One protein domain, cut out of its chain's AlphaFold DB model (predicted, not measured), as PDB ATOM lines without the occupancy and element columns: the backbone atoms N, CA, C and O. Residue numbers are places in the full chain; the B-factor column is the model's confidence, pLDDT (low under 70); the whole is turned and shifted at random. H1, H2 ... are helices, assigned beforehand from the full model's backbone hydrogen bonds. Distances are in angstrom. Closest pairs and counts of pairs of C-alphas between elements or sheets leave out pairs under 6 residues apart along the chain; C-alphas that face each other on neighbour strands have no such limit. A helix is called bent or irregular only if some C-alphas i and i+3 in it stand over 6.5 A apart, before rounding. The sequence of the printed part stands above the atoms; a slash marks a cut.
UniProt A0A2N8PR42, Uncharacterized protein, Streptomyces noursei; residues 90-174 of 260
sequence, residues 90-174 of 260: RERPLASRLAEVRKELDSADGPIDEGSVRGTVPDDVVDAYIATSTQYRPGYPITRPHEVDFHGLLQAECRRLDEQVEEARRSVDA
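What this domain is: This is residues 90 to 174 of the 260 residues of an uncharacterized protein of Streptomyces noursei (UniProt A0A2N8PR42). Two long helices, H1 and H4, lie side by side and run opposite ways, and at the end of this pair where H4 begins the short H2 sits close to its first residues while H3 packs steeply against H4 with part of its length and splays away. From the far end of H3 a long loop, residues 137 to 149, folds back to the start of H4, and residues 135 to 140, of which 135 and 136 belong to H3, stick out from the rest. The printed part has 85 residues with four named helices, in the order H1, H2, H3, H4 along the chain, and no named strand; the class is all helix. The whole is only just loose, close to compact, with a radius of gyration of the C-alphas of 14.4 A, and its outline is elongated, spanning 48 by 29 by 18 A.

Where its parts are: The printed part begins with H1, residues 90 to 105, whose first C-alpha, that of Arg 90, is at (61.803, 35.064, 293.858); it measures 23.5 A from first to last C-alpha. H1 is neither bent nor irregular, but only just: C-alphas 90 and 93 are 6.5 A apart. After a short link of 8 residues comes H2, residues 114 to 120, 9.8 A long. A tight link of 2 residues leads to H3, residues 123 to 136, which measures 20.6 A from C-alpha 123 at (61.111, 55.613, 287.476) to C-alpha 136. A long link of 13 residues, 137 to 149, precedes H4, residues 150 to 174. H4 is the longest helix, with 25 residues and 35.9 A from first to last C-alpha, and it ends with C-alpha 174 at (63.587, 30.562, 306.849). No helix is bent or irregular.

How they stand to each other: H4 is the hub and touches the three other helices. H1 touches H4 with 22 pairs of C-alphas within 8 A, at a shallow tilt of 25 degrees, opposite ways. Their closest C-alphas are those of Glu 91 and Ala 168, 5.2 A apart, and their centres are 8.6 A apart. H2 and H4 only just touch, with 3 pairs of C-alphas within 8 A, and H4 does so with residues 150 to 154 alone. The closest C-alphas of H2 and H4 are those of Val 117 and Phe 150, at 7.0 A; the two run the same way at a shallow tilt of 10 degrees. H3 touches H4 with residues 125 to 129 alone, and H4 touches H3 with residues 153 to 157 alone. Their closest C-alphas are those of Tyr 129 and Leu 153, at 6.8 A, and they run opposite ways at a steep tilt of 61 degrees. H1 and H2 are close but not clearly touching: their closest C-alphas, those of Val 101 and Thr 120, are 7.0 A apart. H2 and H3 meet only through their link, and H1 and H3 are apart. In H4 every O i to N i+4 pair is within hydrogen-bond range, while in H1 this holds for 11 of 12 pairs, in H2 for 2 of 3 and in H3 for 8 of 10.

The domain as a whole: The two C-alphas farthest apart are those of Gly 139 and Ala 174, at 47.8 A, whereas the first and last printed C-alphas are 13.9 A apart. The printed part has no cut. The link from H3 to H4 is the long one, and its C-alphas lie 11 to 24 A from the mean of the C-alphas. Residues 135 to 140 stand free. The mean pLDDT of the printed part is 71.9, and 33 residues are under 70, namely 108 to 121 and 130 to 148. The mean pLDDT is 82 for H1 and 83 for H4, against 64 for H2 and 66 for H3.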
ATOM      1  N   ARG A  90      62.044  33.623 293.661       76.56
ATOM      2  CA  ARG A  90      61.803  35.064 293.858       76.56
ATOM      3  C   ARG A  90      63.082  35.861 294.102       76.56
ATOM      4  O   ARG A  90      63.179  36.993 293.647       76.56
ATOM      5  N   GLU A  91      64.073  35.285 294.786       84.12
ATOM      6  CA  GLU A  91      65.358  35.966 294.995       84.12
ATOM      7  C   GLU A  91      66.151  36.117 293.694       84.12
ATOM      8  O   GLU A  91      66.762  37.159 293.468       84.12
ATOM      9  N   ARG A  92      66.199  35.082 292.845       77.06
ATOM     10  CA  ARG A  92      67.151  35.052 291.723       77.06
ATOM     11  C   ARG A  92      67.010  36.241 290.761       77.06
ATOM     12  O   ARG A  92      68.048  36.831 290.485       77.06
ATOM     13  N   PRO A  93      65.813  36.650 290.298       79.00
ATOM     14  CA  PRO A  93      65.666  37.838 289.461       79.00
ATOM     15  C   PRO A  93      66.223  39.100 290.126       79.00
ATOM     16  O   PRO A  93      66.865  39.900 289.457       79.00
ATOM     17  N   LEU A  94      66.059  39.247 291.447       83.88
ATOM     18  CA  LEU A  94      66.621  40.368 292.206       83.88
ATOM     19  C   LEU A  94      68.153  40.307 292.238       83.88
ATOM     20  O   LEU A  94      68.816  41.318 292.029       83.88
ATOM     21  N   ALA A  95      68.723  39.120 292.461       84.75
ATOM     22  CA  ALA A  95      70.171  38.922 292.483       84.75
ATOM     23  C   ALA A  95      70.812  39.110 291.095       84.75
ATOM     24  O   ALA A  95      71.875  39.722 290.996       84.75
ATOM     25  N   SER A  96      70.162  38.620 290.034       82.75
ATOM     26  CA  SER A  96      70.563  38.856 288.642       82.75
ATOM     27  C   SER A  96      70.502  40.342 288.317       82.75
ATOM     28  O   SER A  96      71.481  40.897 287.826       82.75
ATOM     29  N   ARG A  97      69.404  41.012 288.683       82.62
ATOM     30  CA  ARG A  97      69.246  42.446 288.463       82.62
ATOM     31  C   ARG A  97      70.303  43.261 289.198       82.62
ATOM     32  O   ARG A  97      70.928  44.131 288.608       82.62
ATOM     33  N   LEU A  98      70.569  42.946 290.461       86.44
ATOM     34  CA  LEU A  98      71.649  43.568 291.223       86.44
ATOM     35  C   LEU A  98      73.013  43.387 290.535       86.44
ATOM     36  O   LEU A  98      73.811  44.321 290.514       86.44
ATOM     37  N   ALA A  99      73.296  42.206 289.976       84.25
ATOM     38  CA  ALA A  99      74.541  41.954 289.253       84.25
ATOM     39  C   ALA A  99      74.638  42.763 287.947       84.25
ATOM     40  O   ALA A  99      75.714  43.270 287.637       84.25
ATOM     41  N   GLU A 100      73.533  42.922 287.213       83.94
ATOM     42  CA  GLU A 100      73.455  43.796 286.033       83.94
ATOM     43  C   GLU A 100      73.732  45.256 286.400       83.94
ATOM     44  O   GLU A 100      74.627  45.867 285.820       83.94
ATOM     45  N   VAL A 101      73.037  45.787 287.413       82.25
ATOM     46  CA  VAL A 101      73.207  47.178 287.866       82.25
ATOM     47  C   VAL A 101      74.636  47.413 288.366       82.25
ATOM     48  O   VAL A 101      75.240  48.431 288.040       82.25
ATOM     49  N   ARG A 102      75.225  46.459 289.101       86.00
ATOM     50  CA  ARG A 102      76.635  46.536 289.524       86.00
ATOM     51  C   ARG A 102      77.596  46.521 288.346       86.00
ATOM     52  O   ARG A 102      78.543  47.289 288.338       86.00
ATOM     53  N   LYS A 103      77.353  45.683 287.338       83.94
ATOM     54  CA  LYS A 103      78.179  45.650 286.127       83.94
ATOM     55  C   LYS A 103      78.119  46.980 285.372       83.94
ATOM     56  O   LYS A 103      79.145  47.427 284.864       83.94
ATOM     57  N   GLU A 104      76.945  47.602 285.293       79.31
ATOM     58  CA  GLU A 104      76.803  48.947 284.726       79.31
ATOM     59  C   GLU A 104      77.535  49.997 285.569       79.31
ATOM     60  O   GLU A 104      78.240  50.835 285.012       79.31
ATOM     61  N   LEU A 105      77.446  49.912 286.900       78.19
ATOM     62  CA  LEU A 105      78.149  50.802 287.828       78.19
ATOM     63  C   LEU A 105      79.683  50.669 287.740       78.19
ATOM     64  O   LEU A 105      80.388  51.676 287.787       78.19
ATOM     65  N   ASP A 106      80.183  49.438 287.601       78.69
ATOM     66  CA  ASP A 106      81.608  49.083 287.560       78.69
ATOM     67  C   ASP A 106      82.228  49.220 286.156       78.69
ATOM     68  O   ASP A 106      83.438  49.037 285.993       78.69
ATOM     69  N   SER A 107      81.430  49.524 285.123       73.19
ATOM     70  CA  SER A 107      81.924  49.761 283.761       73.19
ATOM     71  C   SER A 107      82.698  51.085 283.714       73.19
ATOM     72  O   SER A 107      82.164  52.145 283.405       73.19
ATOM     73  N   ALA A 108      83.979  51.000 284.071       51.44
ATOM     74  CA  ALA A 108      84.833  52.113 284.478       51.44
ATOM     75  C   ALA A 108      85.350  53.039 283.355       51.44
ATOM     76  O   ALA A 108      86.005  54.028 283.669       51.44
ATOM     77  N   ASP A 109      85.065  52.776 282.075       50.78
ATOM     78  CA  ASP A 109      85.813  53.404 280.968       50.78
ATOM     79  C   ASP A 109      84.966  54.177 279.937       50.78
ATOM     80  O   ASP A 109      85.471  54.556 278.878       50.78
ATOM     81  N   GLY A 110      83.690  54.463 280.215       53.75
ATOM     82  CA  GLY A 110      82.839  55.227 279.295       53.75
ATOM     83  C   GLY A 110      81.917  56.225 279.995       53.75
ATOM     84  O   GLY A 110      81.557  56.014 281.153       53.75
ATOM     85  N   PRO A 111      81.507  57.319 279.318       57.22
ATOM     86  CA  PRO A 111      80.377  58.108 279.788       57.22
ATOM     87  C   PRO A 111      79.170  57.177 279.920       57.22
ATOM     88  O   PRO A 111      78.815  56.482 278.968       57.22
ATOM     89  N   ILE A 112      78.578  57.142 281.114       64.00
ATOM     90  CA  ILE A 112      77.353  56.389 281.377       64.00
ATOM     91  C   ILE A 112      76.286  56.898 280.400       64.00
ATOM     92  O   ILE A 112      75.940  58.080 280.418       64.00
ATOM     93  N   ASP A 113      75.806  56.019 279.522       64.06
ATOM     94  CA  ASP A 113      74.767  56.358 278.553       64.06
ATOM     95  C   ASP A 113      73.428  56.555 279.279       64.06
ATOM     96  O   ASP A 113      72.907  55.633 279.913       64.06
ATOM     97  N   GLU A 114      72.855  57.756 279.169       64.44
ATOM     98  CA  GLU A 114      71.544  58.107 279.727       64.44
ATOM     99  C   GLU A 114      70.452  57.127 279.260       64.44
ATOM    100  O   GLU A 114      69.550  56.789 280.034       64.44
ATOM    101  N   GLY A 115      70.545  56.633 278.018       61.66
ATOM    102  CA  GLY A 115      69.614  55.642 277.475       61.66
ATOM    103  C   GLY A 115      69.691  54.289 278.188       61.66
ATOM    104  O   GLY A 115      68.656  53.663 278.419       61.66
ATOM    105  N   SER A 116      70.894  53.873 278.595       64.94
ATOM    106  CA  SER A 116      71.120  52.637 279.353       64.94
ATOM    107  C   SER A 116      70.526  52.739 280.756       64.94
ATOM    108  O   SER A 116      69.777  51.864 281.181       64.94
ATOM    109  N   VAL A 117      70.769  53.849 281.460       62.19
ATOM    110  CA  VAL A 117      70.341  53.997 282.862       62.19
ATOM    111  C   VAL A 117      68.830  54.129 283.000       62.19
ATOM    112  O   VAL A 117      68.264  53.572 283.934       62.19
ATOM    113  N   ARG A 118      68.145  54.791 282.059       62.97
ATOM    114  CA  ARG A 118      66.671  54.869 282.064       62.97
ATOM    115  C   ARG A 118      65.990  53.522 281.796       62.97
ATOM    116  O   ARG A 118      64.856  53.331 282.211       62.97
ATOM    117  N   GLY A 119      66.659  52.592 281.109       63.94
ATOM    118  CA  GLY A 119      66.200  51.203 280.994       63.94
ATOM    119  C   GLY A 119      66.532  50.357 282.230       63.94
ATOM    120  O   GLY A 119      65.883  49.339 282.488       63.94
ATOM    121  N   THR A 120      67.534  50.782 283.004       69.69
ATOM    122  CA  THR A 120      68.066  50.021 284.137       69.69
ATOM    123  C   THR A 120      67.471  50.423 285.494       69.69
ATOM    124  O   THR A 120      67.238  49.573 286.358       69.69
ATOM    125  N   VAL A 121      67.151  51.694 285.700       68.75
ATOM    126  CA  VAL A 121      66.627  52.201 286.972       68.75
ATOM    127  C   VAL A 121      65.123  52.464 286.840       68.75
ATOM    128  O   VAL A 121      64.727  53.221 285.958       68.75
ATOM    129  N   PRO A 122      64.277  51.864 287.696       75.25
ATOM    130  CA  PRO A 122      62.844  52.159 287.726       75.25
ATOM    131  C   PRO A 122      62.540  53.647 287.990       75.25
ATOM    132  O   PRO A 122      63.226  54.286 288.791       75.25
ATOM    133  N   ASP A 123      61.487  54.190 287.365       76.31
ATOM    134  CA  ASP A 123      61.111  55.613 287.476       76.31
ATOM    135  C   ASP A 123      60.879  56.067 288.933       76.31
ATOM    136  O   ASP A 123      61.252  57.176 289.308       76.31
ATOM    137  N   ASP A 124      60.345  55.194 289.794       75.38
ATOM    138  CA  ASP A 124      60.117  55.489 291.215       75.38
ATOM    139  C   ASP A 124      61.423  55.715 291.995       75.38
ATOM    140  O   ASP A 124      61.470  56.517 292.933       75.38
ATOM    141  N   VAL A 125      62.504  55.048 291.591       70.56
ATOM    142  CA  VAL A 125      63.839  55.218 292.179       70.56
ATOM    143  C   VAL A 125      64.466  56.529 291.707       70.56
ATOM    144  O   VAL A 125      65.091  57.234 292.504       70.56
ATOM    145  N   VAL A 126      64.248  56.894 290.439       71.12
ATOM    146  CA  VAL A 126      64.665  58.190 289.882       71.12
ATOM    147  C   VAL A 126      63.977  59.337 290.627       71.12
ATOM    148  O   VAL A 126      64.654  60.251 291.105       71.12
ATOM    149  N   ASP A 127      62.659  59.256 290.811       72.06
ATOM    150  CA  ASP A 127      61.869  60.258 291.531       72.06
ATOM    151  C   ASP A 127      62.318  60.402 292.995       72.06
ATOM    152  O   ASP A 127      62.512  61.517 293.495       72.06
ATOM    153  N   ALA A 128      62.553  59.278 293.683       71.56
ATOM    154  CA  ALA A 128      63.039  59.273 295.062       71.56
ATOM    155  C   ALA A 128      64.427  59.924 295.195       71.56
ATOM    156  O   ALA A 128      64.668  60.690 296.138       71.56
ATOM    157  N   TYR A 129      65.332  59.664 294.246       70.19
ATOM    158  CA  TYR A 129      66.671  60.253 294.212       70.19
ATOM    159  C   TYR A 129      66.640  61.761 293.927       70.19
ATOM    160  O   TYR A 129      67.343  62.539 294.580       70.19
ATOM    161  N   ILE A 130      65.793  62.217 293.001       67.69
ATOM    162  CA  ILE A 130      65.605  63.650 292.716       67.69
ATOM    163  C   ILE A 130      65.059  64.371 293.957       67.69
ATOM    164  O   ILE A 130      65.570  65.428 294.343       67.69
ATOM    165  N   ALA A 131      64.076  63.781 294.642       66.56
ATOM    166  CA  ALA A 131      63.502  64.355 295.857       66.56
ATOM    167  C   ALA A 131      64.530  64.489 296.997       66.56
ATOM    168  O   ALA A 131      64.557  65.510 297.688       66.56
ATOM    169  N   THR A 132      65.407  63.494 297.181       65.88
ATOM    170  CA  THR A 132      66.449  63.528 298.225       65.88
ATOM    171  C   THR A 132      67.634  64.420 297.854       65.88
ATOM    172  O   THR A 132      68.104  65.182 298.696       65.88
ATOM    173  N   SER A 133      68.103  64.409 296.608       59.75
ATOM    174  CA  SER A 133      69.214  65.264 296.153       59.75
ATOM    175  C   SER A 133      68.882  66.764 296.213       59.75
ATOM    176  O   SER A 133      69.727  67.569 296.619       59.75
ATOM    177  N   THR A 134      67.631  67.137 295.923       56.78
ATOM    178  CA  THR A 134      67.136  68.524 296.015       56.78
ATOM    179  C   THR A 134      67.177  69.069 297.452       56.78
ATOM    180  O   THR A 134      67.359  70.270 297.650       56.78
ATOM    181  N   GLN A 135      67.100  68.205 298.474       54.25
ATOM    182  CA  GLN A 135      67.239  68.610 299.881       54.25
ATOM    183  C   GLN A 135      68.689  68.940 300.284       54.25
ATOM    184  O   GLN A 135      68.895  69.758 301.180       54.25
ATOM    185  N   TYR A 136      69.696  68.351 299.626       48.34
ATOM    186  CA  TYR A 136      71.114  68.510 299.990       48.34
ATOM    187  C   TYR A 136      71.866  69.578 299.174       48.34
ATOM    188  O   TYR A 136      72.961  69.985 299.568       48.34
ATOM    189  N   ARG A 137      71.290  70.094 298.077       52.47
ATOM    190  CA  ARG A 137      71.831  71.238 297.311       52.47
ATOM    191  C   ARG A 137      70.783  72.343 297.111       52.47
ATOM    192  O   ARG A 137      70.289  72.519 295.999       52.47
ATOM    193  N   PRO A 138      70.499  73.168 298.136       50.50
ATOM    194  CA  PRO A 138      69.449  74.193 298.074       50.50
ATOM    195  C   PRO A 138      69.640  75.282 296.997       50.50
ATOM    196  O   PRO A 138      68.722  76.056 296.754       50.50
ATOM    197  N   GLY A 139      70.822  75.374 296.369       48.69
ATOM    198  CA  GLY A 139      71.148  76.375 295.340       48.69
ATOM    199  C   GLY A 139      71.217  75.857 293.897       48.69
ATOM    200  O   GLY A 139      71.405  76.663 292.994       48.69
ATOM    201  N   TYR A 140      71.086  74.545 293.675       52.12
ATOM    202  CA  TYR A 140      71.116  73.916 292.346       52.12
ATOM    203  C   TYR A 140      70.049  72.814 292.293       52.12
ATOM    204  O   TYR A 140      70.388  71.636 292.435       52.12
ATOM    205  N   PRO A 141      68.757  73.170 292.168       55.66
ATOM    206  CA  PRO A 141      67.720  72.171 291.961       55.66
ATOM    207  C   PRO A 141      68.017  71.425 290.658       55.66
ATOM    208  O   PRO A 141      68.253  72.055 289.628       55.66
ATOM    209  N   ILE A 142      68.021  70.094 290.705       55.88
ATOM    210  CA  ILE A 142      68.066  69.265 289.500       55.88
ATOM    211  C   ILE A 142      66.726  69.484 288.797       55.88
ATOM    212  O   ILE A 142      65.682  69.053 289.281       55.88
ATOM    213  N   THR A 143      66.740  70.230 287.697       53.12
ATOM    214  CA  THR A 143      65.536  70.587 286.931       53.12
ATOM    215  C   THR A 143      65.386  69.754 285.667       53.12
ATOM    216  O   THR A 143      64.323  69.776 285.042       53.12
ATOM    217  N   ARG A 144      66.437  69.021 285.272       49.19
ATOM    218  CA  ARG A 144      66.445  68.196 284.061       49.19
ATOM    219  C   ARG A 144      67.040  66.807 284.325       49.19
ATOM    220  O   ARG A 144      68.031  66.705 285.037       49.19
ATOM    221  N   PRO A 145      66.516  65.741 283.697       46.97
ATOM    222  CA  PRO A 145      67.022  64.377 283.890       46.97
ATOM    223  C   PRO A 145      68.515  64.161 283.571       46.97
ATOM    224  O   PRO A 145      69.142  63.310 284.183       46.97
ATOM    225  N   HIS A 146      69.105  64.945 282.661       50.56
ATOM    226  CA  HIS A 146      70.542  64.885 282.340       50.56
ATOM    227  C   HIS A 146      71.439  65.607 283.359       50.56
ATOM    228  O   HIS A 146      72.660  65.552 283.255       50.56
ATOM    229  N   GLU A 147      70.851  66.326 284.321       52.25
ATOM    230  CA  GLU A 147      71.563  66.919 285.463       52.25
ATOM    231  C   GLU A 147      71.685  65.916 286.623       52.25
ATOM    232  O   GLU A 147      72.304  66.218 287.646       52.25
ATOM    233  N   VAL A 148      71.083  64.728 286.479       61.00
ATOM    234  CA  VAL A 148      71.134  63.667 287.475       61.00
ATOM    235  C   VAL A 148      72.486  62.967 287.391       61.00
ATOM    236  O   VAL A 148      72.912  62.510 286.333       61.00
ATOM    237  N   ASP A 149      73.160  62.867 288.533       71.56
ATOM    238  CA  ASP A 149      74.330  62.010 288.682       71.56
ATOM    239  C   ASP A 149      73.900  60.543 288.515       71.56
ATOM    240  O   ASP A 149      73.439  59.902 289.463       71.56
ATOM    241  N   PHE A 150      74.003  60.031 287.286       71.88
ATOM    242  CA  PHE A 150      73.640  58.658 286.930       71.88
ATOM    243  C   PHE A 150      74.440  57.620 287.717       71.88
ATOM    244  O   PHE A 150      73.928  56.540 288.008       71.88
ATOM    245  N   HIS A 151      75.666  57.957 288.120       72.94
ATOM    246  CA  HIS A 151      76.457  57.102 288.990       72.94
ATOM    247  C   HIS A 151      75.817  57.026 290.385       72.94
ATOM    248  O   HIS A 151      75.623  55.936 290.919       72.94
ATOM    249  N   GLY A 152      75.389  58.166 290.935       73.12
ATOM    250  CA  GLY A 152      74.618  58.228 292.180       73.12
ATOM    251  C   GLY A 152      73.271  57.489 292.118       73.12
ATOM    252  O   GLY A 152      72.907  56.813 293.082       73.12
ATOM    253  N   LEU A 153      72.565  57.534 290.981       76.75
ATOM    254  CA  LEU A 153      71.344  56.743 290.751       76.75
ATOM    255  C   LEU A 153      71.612  55.233 290.764       76.75
ATOM    256  O   LEU A 153      70.917  54.495 291.462       76.75
ATOM    257  N   LEU A 154      72.624  54.769 290.027       77.56
ATOM    258  CA  LEU A 154      73.004  53.353 289.993       77.56
ATOM    259  C   LEU A 154      73.469  52.863 291.372       77.56
ATOM    260  O   LEU A 154      73.150  51.739 291.763       77.56
ATOM    261  N   GLN A 155      74.159  53.706 292.150       81.62
ATOM    262  CA  GLN A 155      74.509  53.409 293.543       81.62
ATOM    263  C   GLN A 155      73.272  53.299 294.444       81.62
ATOM    264  O   GLN A 155      73.202  52.392 295.276       81.62
ATOM    265  N   ALA A 156      72.294  54.197 294.291       79.56
ATOM    266  CA  ALA A 156      71.047  54.151 295.050       79.56
ATOM    267  C   ALA A 156      70.229  52.889 294.721       79.56
ATOM    268  O   ALA A 156      69.726  52.229 295.633       79.56
ATOM    269  N   GLU A 157      70.165  52.511 293.443       84.56
ATOM    270  CA  GLU A 157      69.485  51.293 293.001       84.56
ATOM    271  C   GLU A 157      70.214  50.022 293.459       84.56
ATOM    272  O   GLU A 157      69.570  49.107 293.977       84.56
ATOM    273  N   CYS A 158      71.552  49.986 293.389       85.94
ATOM    274  CA  CYS A 158      72.358  48.936 294.030       85.94
ATOM    275  C   CYS A 158      72.014  48.814 295.520       85.94
ATOM    276  O   CYS A 158      71.733  47.714 295.990       85.94
ATOM    277  N   ARG A 159      71.966  49.963 296.216       85.75
ATOM    278  CA  ARG A 159      71.402  50.195 297.557       85.75
ATOM    279  C   ARG A 159      70.183  49.314 297.836       85.75
ATOM    280  O   ARG A 159      70.173  48.392 298.652       85.75
ATOM    281  N   ARG A 160      69.127  49.673 297.120       87.38
ATOM    282  CA  ARG A 160      67.778  49.138 297.271       87.38
ATOM    283  C   ARG A 160      67.710  47.649 296.933       87.38
ATOM    284  O   ARG A 160      67.093  46.881 297.672       87.38
ATOM    285  N   LEU A 161      68.342  47.237 295.836       87.69
ATOM    286  CA  LEU A 161      68.373  45.840 295.410       87.69
ATOM    287  C   LEU A 161      69.169  44.965 296.380       87.69
ATOM    288  O   LEU A 161      68.737  43.850 296.652       87.69
ATOM    289  N   ASP A 162      70.276  45.454 296.946       90.31
ATOM    290  CA  ASP A 162      71.012  44.739 297.994       90.31
ATOM    291  C   ASP A 162      70.109  44.445 299.199       90.31
ATOM    292  O   ASP A 162      70.044  43.306 299.662       90.31
ATOM    293  N   GLU A 163      69.352  45.438 299.676       88.88
ATOM    294  CA  GLU A 163      68.418  45.265 300.796       88.88
ATOM    295  C   GLU A 163      67.307  44.246 300.472       88.88
ATOM    296  O   GLU A 163      67.001  43.374 301.293       88.88
ATOM    297  N   GLN A 164      66.747  44.297 299.258       89.00
ATOM    298  CA  GLN A 164      65.731  43.345 298.794       89.00
ATOM    299  C   GLN A 164      66.279  41.925 298.634       89.00
ATOM    300  O   GLN A 164      65.613  40.962 299.018       89.00
ATOM    301  N   VAL A 165      67.492  41.781 298.097       88.06
ATOM    302  CA  VAL A 165      68.172  40.490 297.960       88.06
ATOM    303  C   VAL A 165      68.461  39.897 299.334       88.06
ATOM    304  O   VAL A 165      68.223  38.710 299.536       88.06
ATOM    305  N   GLU A 166      68.924  40.688 300.303       88.69
ATOM    306  CA  GLU A 166      69.169  40.199 301.665       88.69
ATOM    307  C   GLU A 166      67.874  39.804 302.397       88.69
ATOM    308  O   GLU A 166      67.860  38.805 303.119       88.69
ATOM    309  N   GLU A 167      66.764  40.521 302.199       88.94
ATOM    310  CA  GLU A 167      65.446  40.092 302.697       88.94
ATOM    311  C   GLU A 167      64.991  38.782 302.039       88.94
ATOM    312  O   GLU A 167      64.602  37.836 302.727       88.94
ATOM    313  N   ALA A 168      65.104  38.680 300.713       84.81
ATOM    314  CA  ALA A 168      64.751  37.468 299.983       84.81
ATOM    315  C   ALA A 168      65.616  36.269 300.414       84.81
ATOM    316  O   ALA A 168      65.091  35.175 300.616       84.81
ATOM    317  N   ARG A 169      66.916  36.474 300.660       85.75
ATOM    318  CA  ARG A 169      67.818  35.452 301.220       85.75
ATOM    319  C   ARG A 169      67.377  34.987 302.599       85.75
ATOM    320  O   ARG A 169      67.313  33.783 302.830       85.75
ATOM    321  N   ARG A 170      67.014  35.915 303.492       86.38
ATOM    322  CA  ARG A 170      66.458  35.573 304.812       86.38
ATOM    323  C   ARG A 170      65.168  34.764 304.689       86.38
ATOM    324  O   ARG A 170      64.985  33.806 305.435       86.38
ATOM    325  N   SER A 171      64.306  35.100 303.729       84.38
ATOM    326  CA  SER A 171      63.098  34.323 303.435       84.38
ATOM    327  C   SER A 171      63.429  32.911 302.945       84.38
ATOM    328  O   SER A 171      62.829  31.948 303.423       84.38
ATOM    329  N   VAL A 172      64.419  32.756 302.059       81.88
ATOM    330  CA  VAL A 172      64.893  31.431 301.638       81.88
ATOM    331  C   VAL A 172      65.379  30.633 302.839       81.88
ATOM    332  O   VAL A 172      64.878  29.533 303.056       81.88
ATOM    333  N   ASP A 173      66.293  31.184 303.637       82.19
ATOM    334  CA  ASP A 173      66.859  30.491 304.796       82.19
ATOM    335  C   ASP A 173      65.770  30.058 305.795       82.19
ATOM    336  O   ASP A 173      65.833  28.958 306.339       82.19
ATOM    337  N   ALA A 174      64.726  30.875 305.982       83.12
ATOM    338  CA  ALA A 174      63.587  30.562 306.849       83.12
ATOM    339  C   ALA A 174      62.673  29.442 306.314       83.12
ATOM    340  O   ALA A 174      61.900  28.863 307.076       83.12
TER     341      ALA A 174